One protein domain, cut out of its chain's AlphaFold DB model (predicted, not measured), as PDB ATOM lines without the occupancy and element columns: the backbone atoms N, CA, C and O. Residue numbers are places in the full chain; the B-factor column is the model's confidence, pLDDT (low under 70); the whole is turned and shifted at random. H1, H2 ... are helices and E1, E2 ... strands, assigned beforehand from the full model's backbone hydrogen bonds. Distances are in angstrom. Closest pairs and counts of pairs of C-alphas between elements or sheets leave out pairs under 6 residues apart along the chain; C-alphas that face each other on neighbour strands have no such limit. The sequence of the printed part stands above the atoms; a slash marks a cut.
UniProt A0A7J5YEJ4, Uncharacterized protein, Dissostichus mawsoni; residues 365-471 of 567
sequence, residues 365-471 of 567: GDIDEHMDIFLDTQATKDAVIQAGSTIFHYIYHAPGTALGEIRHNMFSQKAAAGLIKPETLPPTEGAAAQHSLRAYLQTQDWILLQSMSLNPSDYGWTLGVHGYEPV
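Overview. This is residues 365 to 471 of the 567 residues of an uncharacterized protein of Dissostichus mawsoni (UniProt A0A7J5YEJ4). A helical hairpin, H1 and H2, is crossed by the longer helix H4; H3 leads away beyond one end of H2, and a small strand hairpin, E1 and E2, lies on the side of H4 away from H1. The printed part has 107 residues, mostly helix, in the order H1, H2, H3, H4, E1, E2, with an antiparallel sheet E1 - E2. It is only just loose, close to compact, with a radius of gyration of the C-alphas of 15.8 A, and flat, spanning 49 by 40 by 18 A.

Arrangement. Start at H1, residues 365 to 375, which forms a hairpin with H2, residues 381 to 395: they touch at the C-alphas of His 370 and Ala 387, 5.0 A apart, opposite ways at a shallow tilt of 29 degrees. H3, residues 403 to 416, only just touches H2, with 3 pairs of C-alphas within 8 A, through residue 403 alone; its closest pair is His 393 and Leu 403, C-alphas 6.7 A apart. H4, residues 429 to 448, touches H2 closest at the C-alphas of Ile 385 and Ala 433, 5.0 A, only just about perpendicular at 70.1 degrees. With residues 439 to 447 alone H4 touches H1, closest at the C-alphas of Phe 374 and Tyr 440, 5.5 A. Look next at the hairpin of E1, residues 461 to 464, and E2, residues 467 to 470, where N 462 and O 469 are 2.8 A apart. Every O i to N i+4 pair is within hydrogen-bond range in H2, H3 and H4; H1 has 3 of 7, and 5 of 8 O i to N i+3 pairs.

Along the chain. Find C-alpha 365 at (18.582, 8.538, 10.418); H1 runs 15.1 A from there. H2 is 20.9 A long, H3 20.0 A and H4 28.5 A, ending at C-alpha 448 at (26.555, 24.093, 27.890). E1 spans 9.1 A and E2 10.0 A, to C-alpha 470 at (44.098, 23.698, 14.792).

Size, cuts and confidence. The C-alphas farthest apart, Ala 416 and Gln 450, are 49.3 A apart. The printed part has no cut; the links H3 to H4 and H4 to E1 are long. In this predicted model pLDDT is under 70 at residues 365 to 368, 395 to 400 and 412 to 424.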
ATOM      1  N   GLY A 365      18.668   9.639   9.455       45.94
ATOM      2  CA  GLY A 365      18.582   8.538  10.418       45.94
ATOM      3  C   GLY A 365      19.812   7.637  10.600       45.94
ATOM      4  O   GLY A 365      19.863   6.984  11.634       45.94
ATOM      5  N   ASP A 366      20.769   7.586   9.662       51.62
ATOM      6  CA  ASP A 366      21.980   6.745   9.802       51.62
ATOM      7  C   ASP A 366      23.188   7.531  10.352       51.62
ATOM      8  O   ASP A 366      24.133   6.950  10.881       51.62
ATOM      9  N   ILE A 367      23.162   8.866  10.247       60.38
ATOM     10  CA  ILE A 367      24.147   9.756  10.881       60.38
ATOM     11  C   ILE A 367      23.667  10.180  12.273       60.38
ATOM     12  O   ILE A 367      24.507  10.447  13.127       60.38
ATOM     13  N   ASP A 368      22.353  10.210  12.518       66.69
ATOM     14  CA  ASP A 368      21.752  10.649  13.783       66.69
ATOM     15  C   ASP A 368      22.320   9.880  14.994       66.69
ATOM     16  O   ASP A 368      22.741  10.510  15.959       66.69
ATOM     17  N   GLU A 369      22.479   8.550  14.911       71.25
ATOM     18  CA  GLU A 369      23.076   7.742  15.996       71.25
ATOM     19  C   GLU A 369      24.541   8.131  16.283       71.25
ATOM     20  O   GLU A 369      25.005   8.109  17.423       71.25
ATOM     21  N   HIS A 370      25.281   8.546  15.253       80.06
ATOM     22  CA  HIS A 370      26.646   9.046  15.409       80.06
ATOM     23  C   HIS A 370      26.686  10.516  15.843       80.06
ATOM     24  O   HIS A 370      27.622  10.905  16.534       80.06
ATOM     25  N   MET A 371      25.685  11.328  15.486       80.50
ATOM     26  CA  MET A 371      25.525  12.705  15.967       80.50
ATOM     27  C   MET A 371      25.164  12.740  17.449       80.50
ATOM     28  O   MET A 371      25.651  13.623  18.151       80.50
ATOM     29  N   ASP A 372      24.392  11.771  17.941       85.12
ATOM     30  CA  ASP A 372      24.059  11.644  19.362       85.12
ATOM     31  C   ASP A 372      25.324  11.541  20.228       85.12
ATOM     32  O   ASP A 372      25.392  12.144  21.298       85.12
ATOM     33  N   ILE A 373      26.386  10.896  19.726       89.88
ATOM     34  CA  ILE A 373      27.701  10.850  20.393       89.88
ATOM     35  C   ILE A 373      28.319  12.252  20.510       89.88
ATOM     36  O   ILE A 373      28.993  12.548  21.494       89.88
ATOM     37  N   PHE A 374      28.088  13.143  19.540       89.19
ATOM     38  CA  PHE A 374      28.568  14.525  19.626       89.19
ATOM     39  C   PHE A 374      27.742  15.383  20.589       89.19
ATOM     40  O   PHE A 374      28.266  16.360  21.130       89.19
ATOM     41  N   LEU A 375      26.472  15.025  20.791       88.31
ATOM     42  CA  LEU A 375      25.564  15.683  21.728       88.31
ATOM     43  C   LEU A 375      25.734  15.172  23.169       88.31
ATOM     44  O   LEU A 375      25.413  15.893  24.113       88.31
ATOM     45  N   ASP A 376      26.271  13.966  23.359       89.06
ATOM     46  CA  ASP A 376      26.538  13.395  24.678       89.06
ATOM     47  C   ASP A 376      27.736  14.072  25.370       89.06
ATOM     48  O   ASP A 376      28.893  13.966  24.954       89.06
ATOM     49  N   THR A 377      27.454  14.744  26.489       85.50
ATOM     50  CA  THR A 377      28.453  15.409  27.346       85.50
ATOM     51  C   THR A 377      29.433  14.454  28.041       85.50
ATOM     52  O   THR A 377      30.417  14.910  28.618       85.50
ATOM     53  N   GLN A 378      29.168  13.143  28.021       87.81
ATOM     54  CA  GLN A 378      30.012  12.106  28.624       87.81
ATOM     55  C   GLN A 378      30.721  11.225  27.583       87.81
ATOM     56  O   GLN A 378      31.391  10.255  27.954       87.81
ATOM     57  N   ALA A 379      30.610  11.549  26.292       91.50
ATOM     58  CA  ALA A 379      31.248  10.779  25.233       91.50
ATOM     59  C   ALA A 379      32.780  10.762  25.373       91.50
ATOM     60  O   ALA A 379      33.439  11.773  25.633       91.50
ATOM     61  N   THR A 380      33.379   9.588  25.160       94.19
ATOM     62  CA  THR A 380      34.839   9.446  25.160       94.19
ATOM     63  C   THR A 380      35.437   9.963  23.852       94.19
ATOM     64  O   THR A 380      34.800   9.927  22.799       94.19
ATOM     65  N   LYS A 381      36.707  10.394  23.887       92.31
ATOM     66  CA  LYS A 381      37.427  10.847  22.682       92.31
ATOM     67  C   LYS A 381      37.434   9.780  21.579       92.31
ATOM     68  O   LYS A 381      37.230  10.113  20.417       92.31
ATOM     69  N   ASP A 382      37.608   8.511  21.945       93.00
ATOM     70  CA  ASP A 382      37.608   7.400  20.988       93.00
ATOM     71  C   ASP A 382      36.235   7.204  20.336       93.00
ATOM     72  O   ASP A 382      36.164   7.010  19.124       93.00
ATOM     73  N   ALA A 383      35.146   7.320  21.107       91.94
ATOM     74  CA  ALA A 383      33.792   7.244  20.565       91.94
ATOM     75  C   ALA A 383      33.519   8.393  19.582       91.94
ATOM     76  O   ALA A 383      33.000   8.155  18.496       91.94
ATOM     77  N   VAL A 384      33.940   9.618  19.914       92.94
ATOM     78  CA  VAL A 384      33.828  10.798  19.036       92.94
ATOM     79  C   VAL A 384      34.632  10.620  17.742       92.94
ATOM     80  O   VAL A 384      34.150  10.944  16.655       92.94
ATOM     81  N   ILE A 385      35.858  10.094  17.832       92.88
ATOM     82  CA  ILE A 385      36.709   9.840  16.663       92.88
ATOM     83  C   ILE A 385      36.085   8.768  15.766       92.88
ATOM     84  O   ILE A 385      36.006   8.970  14.553       92.88
ATOM     85  N   GLN A 386      35.607   7.662  16.345       89.94
ATOM     86  CA  GLN A 386      34.927   6.598  15.604       89.94
ATOM     87  C   GLN A 386      33.650   7.112  14.939       89.94
ATOM     88  O   GLN A 386      33.485   6.928  13.736       89.94
ATOM     89  N   ALA A 387      32.800   7.826  15.680       89.25
ATOM     90  CA  ALA A 387      31.575   8.429  15.162       89.25
ATOM     91  C   ALA A 387      31.870   9.356  13.978       89.25
ATOM     92  O   ALA A 387      31.274   9.222  12.911       89.25
ATOM     93  N   GLY A 388      32.853  10.248  14.120       88.06
ATOM     94  CA  GLY A 388      33.258  11.139  13.040       88.06
ATOM     95  C   GLY A 388      33.851  10.411  11.830       88.06
ATOM     96  O   GLY A 388      33.544  10.774  10.696       88.06
ATOM     97  N   SER A 389      34.644   9.352  12.033       85.00
ATOM     98  CA  SER A 389      35.151   8.523  10.928       85.00
ATOM     99  C   SER A 389      34.013   7.851  10.161       85.00
ATOM    100  O   SER A 389      34.014   7.865   8.930       85.00
ATOM    101  N   THR A 390      33.028   7.301  10.870       82.50
ATOM    102  CA  THR A 390      31.864   6.668  10.247       82.50
ATOM    103  C   THR A 390      31.014   7.694   9.494       82.50
ATOM    104  O   THR A 390      30.596   7.436   8.366       82.50
ATOM    105  N   ILE A 391      30.849   8.907  10.036       82.88
ATOM    106  CA  ILE A 391      30.217  10.032   9.325       82.88
ATOM    107  C   ILE A 391      30.952  10.325   8.007       82.88
ATOM    108  O   ILE A 391      30.305  10.482   6.972       82.88
ATOM    109  N   PHE A 392      32.290  10.329   7.989       78.62
ATOM    110  CA  PHE A 392      33.044  10.482   6.741       78.62
ATOM    111  C   PHE A 392      32.830   9.317   5.760       78.62
ATOM    112  O   PHE A 392      32.720   9.568   4.560       78.62
ATOM    113  N   HIS A 393      32.702   8.066   6.219       75.00
ATOM    114  CA  HIS A 393      32.357   6.931   5.340       75.00
ATOM    115  C   HIS A 393      31.004   7.132   4.652       75.00
ATOM    116  O   HIS A 393      30.875   6.864   3.454       75.00
ATOM    117  N   TYR A 394      30.019   7.662   5.385       70.81
ATOM    118  CA  TYR A 394      28.721   8.036   4.824       70.81
ATOM    119  C   TYR A 394      28.834   9.200   3.828       70.81
ATOM    120  O   TYR A 394      28.226   9.139   2.759       70.81
ATOM    121  N   ILE A 395      29.644  10.226   4.130       69.69
ATOM    122  CA  ILE A 395      29.875  11.383   3.242       69.69
ATOM    123  C   ILE A 395      30.491  10.967   1.904       69.69
ATOM    124  O   ILE A 395      30.114  11.506   0.866       69.69
ATOM    125  N   TYR A 396      31.413  10.004   1.912       66.19
ATOM    126  CA  TYR A 396      32.074   9.513   0.698       66.19
ATOM    127  C   TYR A 396      31.407   8.274   0.082       66.19
ATOM    128  O   TYR A 396      31.978   7.666  -0.820       66.19
ATOM    129  N   HIS A 397      30.196   7.924   0.528       61.84
ATOM    130  CA  HIS A 397      29.377   6.838  -0.024       61.84
ATOM    131  C   HIS A 397      30.061   5.456  -0.040       61.84
ATOM    132  O   HIS A 397      29.819   4.650  -0.938       61.84
ATOM    133  N   ALA A 398      30.896   5.164   0.962       63.62
ATOM    134  CA  ALA A 398      31.603   3.888   1.098       63.62
ATOM    135  C   ALA A 398      31.541   3.370   2.553       63.62
ATOM    136  O   ALA A 398      32.562   3.324   3.246       63.62
ATOM    137  N   PRO A 399      30.340   3.006   3.049       63.94
ATOM    138  CA  PRO A 399      30.163   2.531   4.418       63.94
ATOM    139  C   PRO A 399      30.973   1.253   4.668       63.94
ATOM    140  O   PRO A 399      30.987   0.340   3.843       63.94
ATOM    141  N   GLY A 400      31.664   1.194   5.808       67.25
ATOM    142  CA  GLY A 400      32.482   0.040   6.200       67.25
ATOM    143  C   GLY A 400      33.836  -0.072   5.488       67.25
ATOM    144  O   GLY A 400      34.566  -1.025   5.744       67.25
ATOM    145  N   THR A 401      34.191   0.886   4.627       73.81
ATOM    146  CA  THR A 401      35.519   0.972   3.998       73.81
ATOM    147  C   THR A 401      36.393   1.942   4.787       73.81
ATOM    148  O   THR A 401      35.946   3.038   5.118       73.81
ATOM    149  N   ALA A 402      37.644   1.579   5.083       78.38
ATOM    150  CA  ALA A 402      38.562   2.474   5.791       78.38
ATOM    151  C   ALA A 402      38.774   3.779   5.001       78.38
ATOM    152  O   ALA A 402      38.861   3.768   3.771       78.38
ATOM    153  N   LEU A 403      38.887   4.920   5.689       79.62
ATOM    154  CA  LEU A 403      38.967   6.221   5.015       79.62
ATOM    155  C   LEU A 403      40.241   6.329   4.165       79.62
ATOM    156  O   LEU A 403      40.219   6.917   3.080       79.62
ATOM    157  N   GLY A 404      41.328   5.688   4.610       80.44
ATOM    158  CA  GLY A 404      42.547   5.537   3.817       80.44
ATOM    159  C   GLY A 404      42.329   4.798   2.490       80.44
ATOM    160  O   GLY A 404      42.872   5.208   1.464       80.44
ATOM    161  N   GLU A 405      41.488   3.762   2.475       76.00
ATOM    162  CA  GLU A 405      41.175   2.979   1.275       76.00
ATOM    163  C   GLU A 405      40.272   3.763   0.312       76.00
ATOM    164  O   GLU A 405      40.549   3.818  -0.888       76.00
ATOM    165  N   ILE A 406      39.270   4.484   0.831       77.31
ATOM    166  CA  ILE A 406      38.455   5.419   0.034       77.31
ATOM    167  C   ILE A 406      39.362   6.467  -0.626       77.31
ATOM    168  O   ILE A 406      39.284   6.708  -1.836       77.31
ATOM    169  N   ARG A 407      40.271   7.067   0.155       81.81
ATOM    170  CA  ARG A 407      41.223   8.070  -0.329       81.81
ATOM    171  C   ARG A 407      42.146   7.501  -1.408       81.81
ATOM    172  O   ARG A 407      42.362   8.172  -2.418       81.81
ATOM    173  N   HIS A 408      42.647   6.277  -1.238       75.31
ATOM    174  CA  HIS A 408      43.484   5.585  -2.220       75.31
ATOM    175  C   HIS A 408      42.733   5.280  -3.525       75.31
ATOM    176  O   HIS A 408      43.254   5.536  -4.613       75.31
ATOM    177  N   ASN A 409      41.500   4.784  -3.435       73.88
ATOM    178  CA  ASN A 409      40.687   4.442  -4.602       73.88
ATOM    179  C   ASN A 409      40.347   5.693  -5.422       73.88
ATOM    180  O   ASN A 409      40.543   5.714  -6.640       73.88
ATOM    181  N   MET A 410      39.940   6.777  -4.753       72.62
ATOM    182  CA  MET A 410      39.686   8.063  -5.409       72.62
ATOM    183  C   MET A 410      40.958   8.669  -6.009       72.62
ATOM    184  O   MET A 410      40.915   9.222  -7.108       72.62
ATOM    185  N   PHE A 411      42.093   8.561  -5.316       73.44
ATOM    186  CA  PHE A 411      43.380   8.998  -5.851       73.44
ATOM    187  C   PHE A 411      43.745   8.222  -7.119       73.44
ATOM    188  O   PHE A 411      44.076   8.838  -8.124       73.44
ATOM    189  N   SER A 412      43.617   6.895  -7.100       66.44
ATOM    190  CA  SER A 412      43.958   6.020  -8.227       66.44
ATOM    191  C   SER A 412      43.108   6.318  -9.465       66.44
ATOM    192  O   SER A 412      43.642   6.454 -10.566       66.44
ATOM    193  N   GLN A 413      41.799   6.516  -9.286       65.12
ATOM    194  CA  GLN A 413      40.890   6.905 -10.370       65.12
ATOM    195  C   GLN A 413      41.249   8.277 -10.960       65.12
ATOM    196  O   GLN A 413      41.321   8.439 -12.177       65.12
ATOM    197  N   LYS A 414      41.524   9.270 -10.106       67.81
ATOM    198  CA  LYS A 414      41.883  10.630 -10.549       67.81
ATOM    199  C   LYS A 414      43.275  10.706 -11.170       67.81
ATOM    200  O   LYS A 414      43.489  11.501 -12.085       67.81
ATOM    201  N   ALA A 415      44.205   9.880 -10.698       60.06
ATOM    202  CA  ALA A 415      45.541   9.741 -11.258       60.06
ATOM    203  C   ALA A 415      45.490   9.149 -12.669       60.06
ATOM    204  O   ALA A 415      46.130   9.690 -13.568       60.06
ATOM    205  N   ALA A 416      44.663   8.120 -12.891       51.94
ATOM    206  CA  ALA A 416      44.423   7.563 -14.224       51.94
ATOM    207  C   ALA A 416      43.816   8.595 -15.196       51.94
ATOM    208  O   ALA A 416      44.105   8.565 -16.388       51.94
ATOM    209  N   ALA A 417      43.028   9.543 -14.679       51.97
ATOM    210  CA  ALA A 417      42.428  10.635 -15.446       51.97
ATOM    211  C   ALA A 417      43.316  11.895 -15.584       51.97
ATOM    212  O   ALA A 417      42.879  12.886 -16.165       51.97
ATOM    213  N   GLY A 418      44.536  11.910 -15.027       48.19
ATOM    214  CA  GLY A 418      45.447  13.064 -15.095       48.19
ATOM    215  C   GLY A 418      44.987  14.317 -14.326       48.19
ATOM    216  O   GLY A 418      45.529  15.401 -14.532       48.19
ATOM    217  N   LEU A 419      44.002  14.191 -13.431       50.19
ATOM    218  CA  LEU A 419      43.307  15.296 -12.754       50.19
ATOM    219  C   LEU A 419      43.436  15.182 -11.225       50.19
ATOM    220  O   LEU A 419      42.453  15.081 -10.489       50.19
ATOM    221  N   ILE A 420      44.672  15.204 -10.715       53.78
ATOM    222  CA  ILE A 420      44.918  15.139  -9.267       53.78
ATOM    223  C   ILE A 420      44.887  16.548  -8.670       53.78
ATOM    224  O   ILE A 420      45.869  17.284  -8.720       53.78
ATOM    225  N   LYS A 421      43.756  16.906  -8.056       66.19
ATOM    226  CA  LYS A 421      43.650  18.046  -7.134       66.19
ATOM    227  C   LYS A 421      43.541  17.522  -5.700       66.19
ATOM    228  O   LYS A 421      42.495  16.948  -5.374       66.19
ATOM    229  N   PRO A 422      44.581  17.662  -4.856       61.25
ATOM    230  CA  PRO A 422      44.593  17.116  -3.498       61.25
ATOM    231  C   PRO A 422      43.410  17.557  -2.630       61.25
ATOM    232  O   PRO A 422      42.948  16.769  -1.810       61.25
ATOM    233  N   GLU A 423      42.875  18.766  -2.850       68.75
ATOM    234  CA  GLU A 423      41.702  19.276  -2.113       68.75
ATOM    235  C   GLU A 423      40.424  18.457  -2.357       68.75
ATOM    236  O   GLU A 423      39.465  18.543  -1.599       68.75
ATOM    237  N   THR A 424      40.395  17.665  -3.432       67.06
ATOM    238  CA  THR A 424      39.229  16.873  -3.842       67.06
ATOM    239  C   THR A 424      39.282  15.421  -3.355       67.06
ATOM    240  O   THR A 424      38.491  14.590  -3.817       67.06
ATOM    241  N   LEU A 425      40.243  15.090  -2.489       75.31
ATOM    242  CA  LEU A 425      40.400  13.773  -1.876       75.31
ATOM    243  C   LEU A 425      39.812  13.766  -0.451       75.31
ATOM    244  O   LEU A 425      39.912  14.783   0.238       75.31
ATOM    245  N   PRO A 426      39.264  12.631   0.020       80.69
ATOM    246  CA  PRO A 426      38.829  12.455   1.410       80.69
ATOM    247  C   PRO A 426      39.942  12.781   2.404       80.69
ATOM    248  O   PRO A 426      41.082  12.479   2.070       80.69
ATOM    249  N   PRO A 427      39.686  13.344   3.600       85.75
ATOM    250  CA  PRO A 427      40.742  13.602   4.581       85.75
ATOM    251  C   PRO A 427      41.497  12.317   4.960       85.75
ATOM    252  O   PRO A 427      41.021  11.209   4.725       85.75
ATOM    253  N   THR A 428      42.700  12.452   5.524       86.81
ATOM    254  CA  THR A 428      43.366  11.299   6.156       86.81
ATOM    255  C   THR A 428      42.653  10.935   7.458       86.81
ATOM    256  O   THR A 428      41.911  11.751   8.007       86.81
ATOM    257  N   GLU A 429      42.882   9.728   7.971       86.56
ATOM    258  CA  GLU A 429      42.264   9.271   9.222       86.56
ATOM    259  C   GLU A 429      42.655  10.155  10.410       86.56
ATOM    260  O   GLU A 429      41.783  10.586  11.165       86.56
ATOM    261  N   GLY A 430      43.927  10.544  10.523       87.75
ATOM    262  CA  GLY A 430      44.377  11.483  11.543       87.75
ATOM    263  C   GLY A 430      43.770  12.878  11.379       87.75
ATOM    264  O   GLY A 430      43.400  13.500  12.374       87.75
ATOM    265  N   ALA A 431      43.593  13.368  10.148       89.12
ATOM    266  CA  ALA A 431      42.945  14.659   9.910       89.12
ATOM    267  C   ALA A 431      41.450  14.626  10.269       89.12
ATOM    268  O   ALA A 431      40.937  15.564  10.888       89.12
ATOM    269  N   ALA A 432      40.767  13.534   9.921       90.31
ATOM    270  CA  ALA A 432      39.378  13.292  10.287       90.31
ATOM    271  C   ALA A 432      39.216  13.220  11.811       90.31
ATOM    272  O   ALA A 432      38.362  13.912  12.357       90.31
ATOM    273  N   ALA A 433      40.086  12.487  12.514       92.81
ATOM    274  CA  ALA A 433      40.068  12.387  13.972       92.81
ATOM    275  C   ALA A 433      40.211  13.759  14.653       92.81
ATOM    276  O   ALA A 433      39.420  14.108  15.532       92.81
ATOM    277  N   GLN A 434      41.175  14.575  14.212       93.00
ATOM    278  CA  GLN A 434      41.373  15.922  14.757       93.00
ATOM    279  C   GLN A 434      40.184  16.844  14.468       93.00
ATOM    280  O   GLN A 434      39.800  17.650  15.315       93.00
ATOM    281  N   HIS A 435      39.570  16.721  13.288       93.44
ATOM    282  CA  HIS A 435      38.358  17.462  12.955       93.44
ATOM    283  C   HIS A 435      37.181  17.076  13.863       93.44
ATOM    284  O   HIS A 435      36.529  17.968  14.402       93.44
ATOM    285  N   SER A 436      36.961  15.779  14.093       94.12
ATOM    286  CA  SER A 436      35.908  15.271  14.981       94.12
ATOM    287  C   SER A 436      36.059  15.802  16.404       94.12
ATOM    288  O   SER A 436      35.093  16.275  16.994       94.12
ATOM    289  N   LEU A 437      37.278  15.817  16.946       94.38
ATOM    290  CA  LEU A 437      37.528  16.358  18.284       94.38
ATOM    291  C   LEU A 437      37.207  17.857  18.384       94.38
ATOM    292  O   LEU A 437      36.582  18.287  19.353       94.38
ATOM    293  N   ARG A 438      37.573  18.651  17.369       94.50
ATOM    294  CA  ARG A 438      37.244  20.086  17.339       94.50
ATOM    295  C   ARG A 438      35.747  20.334  17.211       94.50
ATOM    296  O   ARG A 438      35.224  21.232  17.867       94.50
ATOM    297  N   ALA A 439      35.069  19.553  16.370       93.12
ATOM    298  CA  ALA A 439      33.621  19.627  16.219       93.12
ATOM    299  C   ALA A 439      32.919  19.285  17.541       93.12
ATOM    300  O   ALA A 439      32.007  19.998  17.940       93.12
ATOM    301  N   TYR A 440      33.398  18.271  18.268       93.75
ATOM    302  CA  TYR A 440      32.886  17.923  19.592       93.75
ATOM    303  C   TYR A 440      33.048  19.063  20.600       93.75
ATOM    304  O   TYR A 440      32.061  19.474  21.197       93.75
ATOM    305  N   LEU A 441      34.249  19.643  20.729       91.31
ATOM    306  CA  LEU A 441      34.488  20.807  21.595       91.31
ATOM    307  C   LEU A 441      33.507  21.954  21.301       91.31
ATOM    308  O   LEU A 441      32.919  22.522  22.217       91.31
ATOM    309  N   GLN A 442      33.306  22.268  20.017       90.81
ATOM    310  CA  GLN A 442      32.386  23.320  19.588       90.81
ATOM    311  C   GLN A 442      30.933  23.010  19.972       90.81
ATOM    312  O   GLN A 442      30.213  23.906  20.418       90.81
ATOM    313  N   THR A 443      30.510  21.755  19.811       90.25
ATOM    314  CA  THR A 443      29.170  21.288  20.183       90.25
ATOM    315  C   THR A 443      28.951  21.349  21.693       90.25
ATOM    316  O   THR A 443      27.896  21.802  22.134       90.25
ATOM    317  N   GLN A 444      29.950  20.976  22.497       89.62
ATOM    318  CA  GLN A 444      29.871  21.044  23.960       89.62
ATOM    319  C   GLN A 444      29.732  22.488  24.457       89.62
ATOM    320  O   GLN A 444      28.858  22.770  25.279       89.62
ATOM    321  N   ASP A 445      30.496  23.428  23.891       88.19
ATOM    322  CA  ASP A 445      30.368  24.852  24.222       88.19
ATOM    323  C   ASP A 445      28.963  25.402  23.887       88.19
ATOM    324  O   ASP A 445      28.421  26.232  24.623       88.19
ATOM    325  N   TRP A 446      28.337  24.921  22.805       87.44
ATOM    326  CA  TRP A 446      26.967  25.298  22.437       87.44
ATOM    327  C   TRP A 446      25.904  24.713  23.365       87.44
ATOM    328  O   TRP A 446      24.981  25.430  23.745       87.44
ATOM    329  N   ILE A 447      26.024  23.437  23.737       84.06
ATOM    330  CA  ILE A 447      25.064  22.760  24.623       84.06
ATOM    331  C   ILE A 447      25.124  23.347  26.033       84.06
ATOM    332  O   ILE A 447      24.089  23.588  26.655       84.06
ATOM    333  N   LEU A 448      26.332  23.603  26.532       84.69
ATOM    334  CA  LEU A 448      26.555  24.093  27.890       84.69
ATOM    335  C   LEU A 448      26.422  25.617  28.002       84.69
ATOM    336  O   LEU A 448      26.470  26.148  29.111       84.69
ATOM    337  N   LEU A 449      26.253  26.320  26.872       82.38
ATOM    338  CA  LEU A 449      26.226  27.786  26.791       82.38
ATOM    339  C   LEU A 449      27.438  28.429  27.497       82.38
ATOM    340  O   LEU A 449      27.340  29.517  28.068       82.38
ATOM    341  N   GLN A 450      28.588  27.752  27.459       80.12
ATOM    342  CA  GLN A 450      29.821  28.140  28.135       80.12
ATOM    343  C   GLN A 450      30.990  28.043  27.153       80.12
ATOM    344  O   GLN A 450      31.154  27.036  26.479       80.12
ATOM    345  N   SER A 451      31.832  29.074  27.093       72.75
ATOM    346  CA  SER A 451      33.085  29.028  26.332       72.75
ATOM    347  C   SER A 451      34.157  28.260  27.106       72.75
ATOM    348  O   SER A 451      34.339  28.536  28.295       72.75
ATOM    349  N   MET A 452      34.920  27.400  26.424       70.25
ATOM    350  CA  MET A 452      35.977  26.571  27.028       70.25
ATOM    351  C   MET A 452      35.435  25.565  28.057       70.25
ATOM    352  O   MET A 452      36.013  25.392  29.132       70.25
ATOM    353  N   SER A 453      34.323  24.899  27.733       77.12
ATOM    354  CA  SER A 453      33.781  23.801  28.547       77.12
ATOM    355  C   SER A 453      34.772  22.637  28.692       77.12
ATOM    356  O   SER A 453      34.815  21.967  29.723       77.12
ATOM    357  N   LEU A 454      35.625  22.443  27.684       85.88
ATOM    358  CA  LEU A 454      36.710  21.471  27.654       85.88
ATOM    359  C   LEU A 454      38.021  22.169  27.265       85.88
ATOM    360  O   LEU A 454      38.020  23.230  26.639       85.88
ATOM    361  N   ASN A 455      39.162  21.577  27.628       88.69
ATOM    362  CA  ASN A 455      40.476  22.121  27.282       88.69
ATOM    363  C   ASN A 455      40.728  21.975  25.767       88.69
ATOM    364  O   ASN A 455      40.838  20.847  25.291       88.69
ATOM    365  N   PRO A 456      40.894  23.059  24.989       89.31
ATOM    366  CA  PRO A 456      41.074  22.948  23.541       89.31
ATOM    367  C   PRO A 456      42.290  22.106  23.128       89.31
ATOM    368  O   PRO A 456      42.240  21.414  22.110       89.31
ATOM    369  N   SER A 457      43.349  22.099  23.950       89.31
ATOM    370  CA  SER A 457      44.569  21.306  23.710       89.31
ATOM    371  C   SER A 457      44.305  19.798  23.673       89.31
ATOM    372  O   SER A 457      45.038  19.039  23.047       89.31
ATOM    373  N   ASP A 458      43.242  19.365  24.347       88.44
ATOM    374  CA  ASP A 458      42.810  17.976  24.407       88.44
ATOM    375  C   ASP A 458      41.930  17.564  23.218       88.44
ATOM    376  O   ASP A 458      41.705  16.365  23.026       88.44
ATOM    377  N   TYR A 459      41.444  18.540  22.439       92.38
ATOM    378  CA  TYR A 459      40.411  18.378  21.413       92.38
ATOM    379  C   TYR A 459      40.812  19.011  20.072       92.38
ATOM    380  O   TYR A 459      40.047  19.726  19.426       92.38
ATOM    381  N   GLY A 460      42.038  18.726  19.638       90.00
ATOM    382  CA  GLY A 460      42.525  19.034  18.294       90.00
ATOM    383  C   GLY A 460      42.893  20.485  18.023       90.00
ATOM    384  O   GLY A 460      42.951  20.896  16.857       90.00
ATOM    385  N   TRP A 461      43.199  21.222  19.087       92.62
ATOM    386  CA  TRP A 461      43.913  22.493  19.052       92.62
ATOM    387  C   TRP A 461      45.271  22.365  19.742       92.62
ATOM    388  O   TRP A 461      45.501  21.459  20.536       92.62
ATOM    389  N   THR A 462      46.186  23.277  19.448       92.56
ATOM    390  CA  THR A 462      47.453  23.440  20.164       92.56
ATOM    391  C   THR A 462      47.697  24.918  20.428       92.56
ATOM    392  O   THR A 462      47.195  25.767  19.692       92.56
ATOM    393  N   LEU A 463      48.418  25.253  21.496       87.50
ATOM    394  CA  LEU A 463      48.699  26.646  21.836       87.50
ATOM    395  C   LEU A 463      49.896  27.149  21.017       87.50
ATOM    396  O   LEU A 463      51.043  26.809  21.304       87.50
ATOM    397  N   GLY A 464      49.607  27.950  19.995       83.69
ATOM    398  CA  GLY A 464      50.584  28.657  19.179       83.69
ATOM    399  C   GLY A 464      50.911  30.053  19.716       83.69
ATOM    400  O   GLY A 464      50.441  30.486  20.769       83.69
ATOM    401  N   VAL A 465      51.720  30.792  18.955       80.88
ATOM    402  CA  VAL A 465      52.191  32.143  19.326       80.88
ATOM    403  C   VAL A 465      51.050  33.170  19.315       80.88
ATOM    404  O   VAL A 465      51.088  34.152  20.053       80.88
ATOM    405  N   HIS A 466      50.017  32.936  18.500       81.00
ATOM    406  CA  HIS A 466      48.875  33.838  18.322       81.00
ATOM    407  C   HIS A 466      47.575  33.323  18.965       81.00
ATOM    408  O   HIS A 466      46.504  33.866  18.699       81.00
ATOM    409  N   GLY A 467      47.664  32.302  19.822       86.56
ATOM    410  CA  GLY A 467      46.517  31.640  20.445       86.56
ATOM    411  C   GLY A 467      46.377  30.187  20.000       86.56
ATOM    412  O   GLY A 467      47.350  29.561  19.590       86.56
ATOM    413  N   TYR A 468      45.173  29.626  20.121       86.44
ATOM    414  CA  TYR A 468      44.918  28.242  19.726       86.44
ATOM    415  C   TYR A 468      44.917  28.077  18.202       86.44
ATOM    416  O   TYR A 468      44.154  28.734  17.495       86.44
ATOM    417  N   GLU A 469      45.740  27.157  17.709       90.00
ATOM    418  CA  GLU A 469      45.856  26.782  16.300       90.00
ATOM    419  C   GLU A 469      45.364  25.337  16.100       90.00
ATOM    420  O   GLU A 469      45.579  24.487  16.970       90.00
ATOM    421  N   PRO A 470      44.659  25.027  14.997       91.06
ATOM    422  CA  PRO A 470      44.098  23.698  14.792       91.06
ATOM    423  C   PRO A 470      45.208  22.694  14.473       91.06
ATOM    424  O   PRO A 470      46.051  22.940  13.613       91.06
ATOM    425  N   VAL A 471      45.167  21.522  15.107       90.69
ATOM    426  CA  VAL A 471      46.061  20.408  14.769       90.69
ATOM    427  C   VAL A 471      45.583  19.788  13.445       90.69
ATOM    428  O   VAL A 471      44.452  19.292  13.386       90.69
TER     429      VAL A 471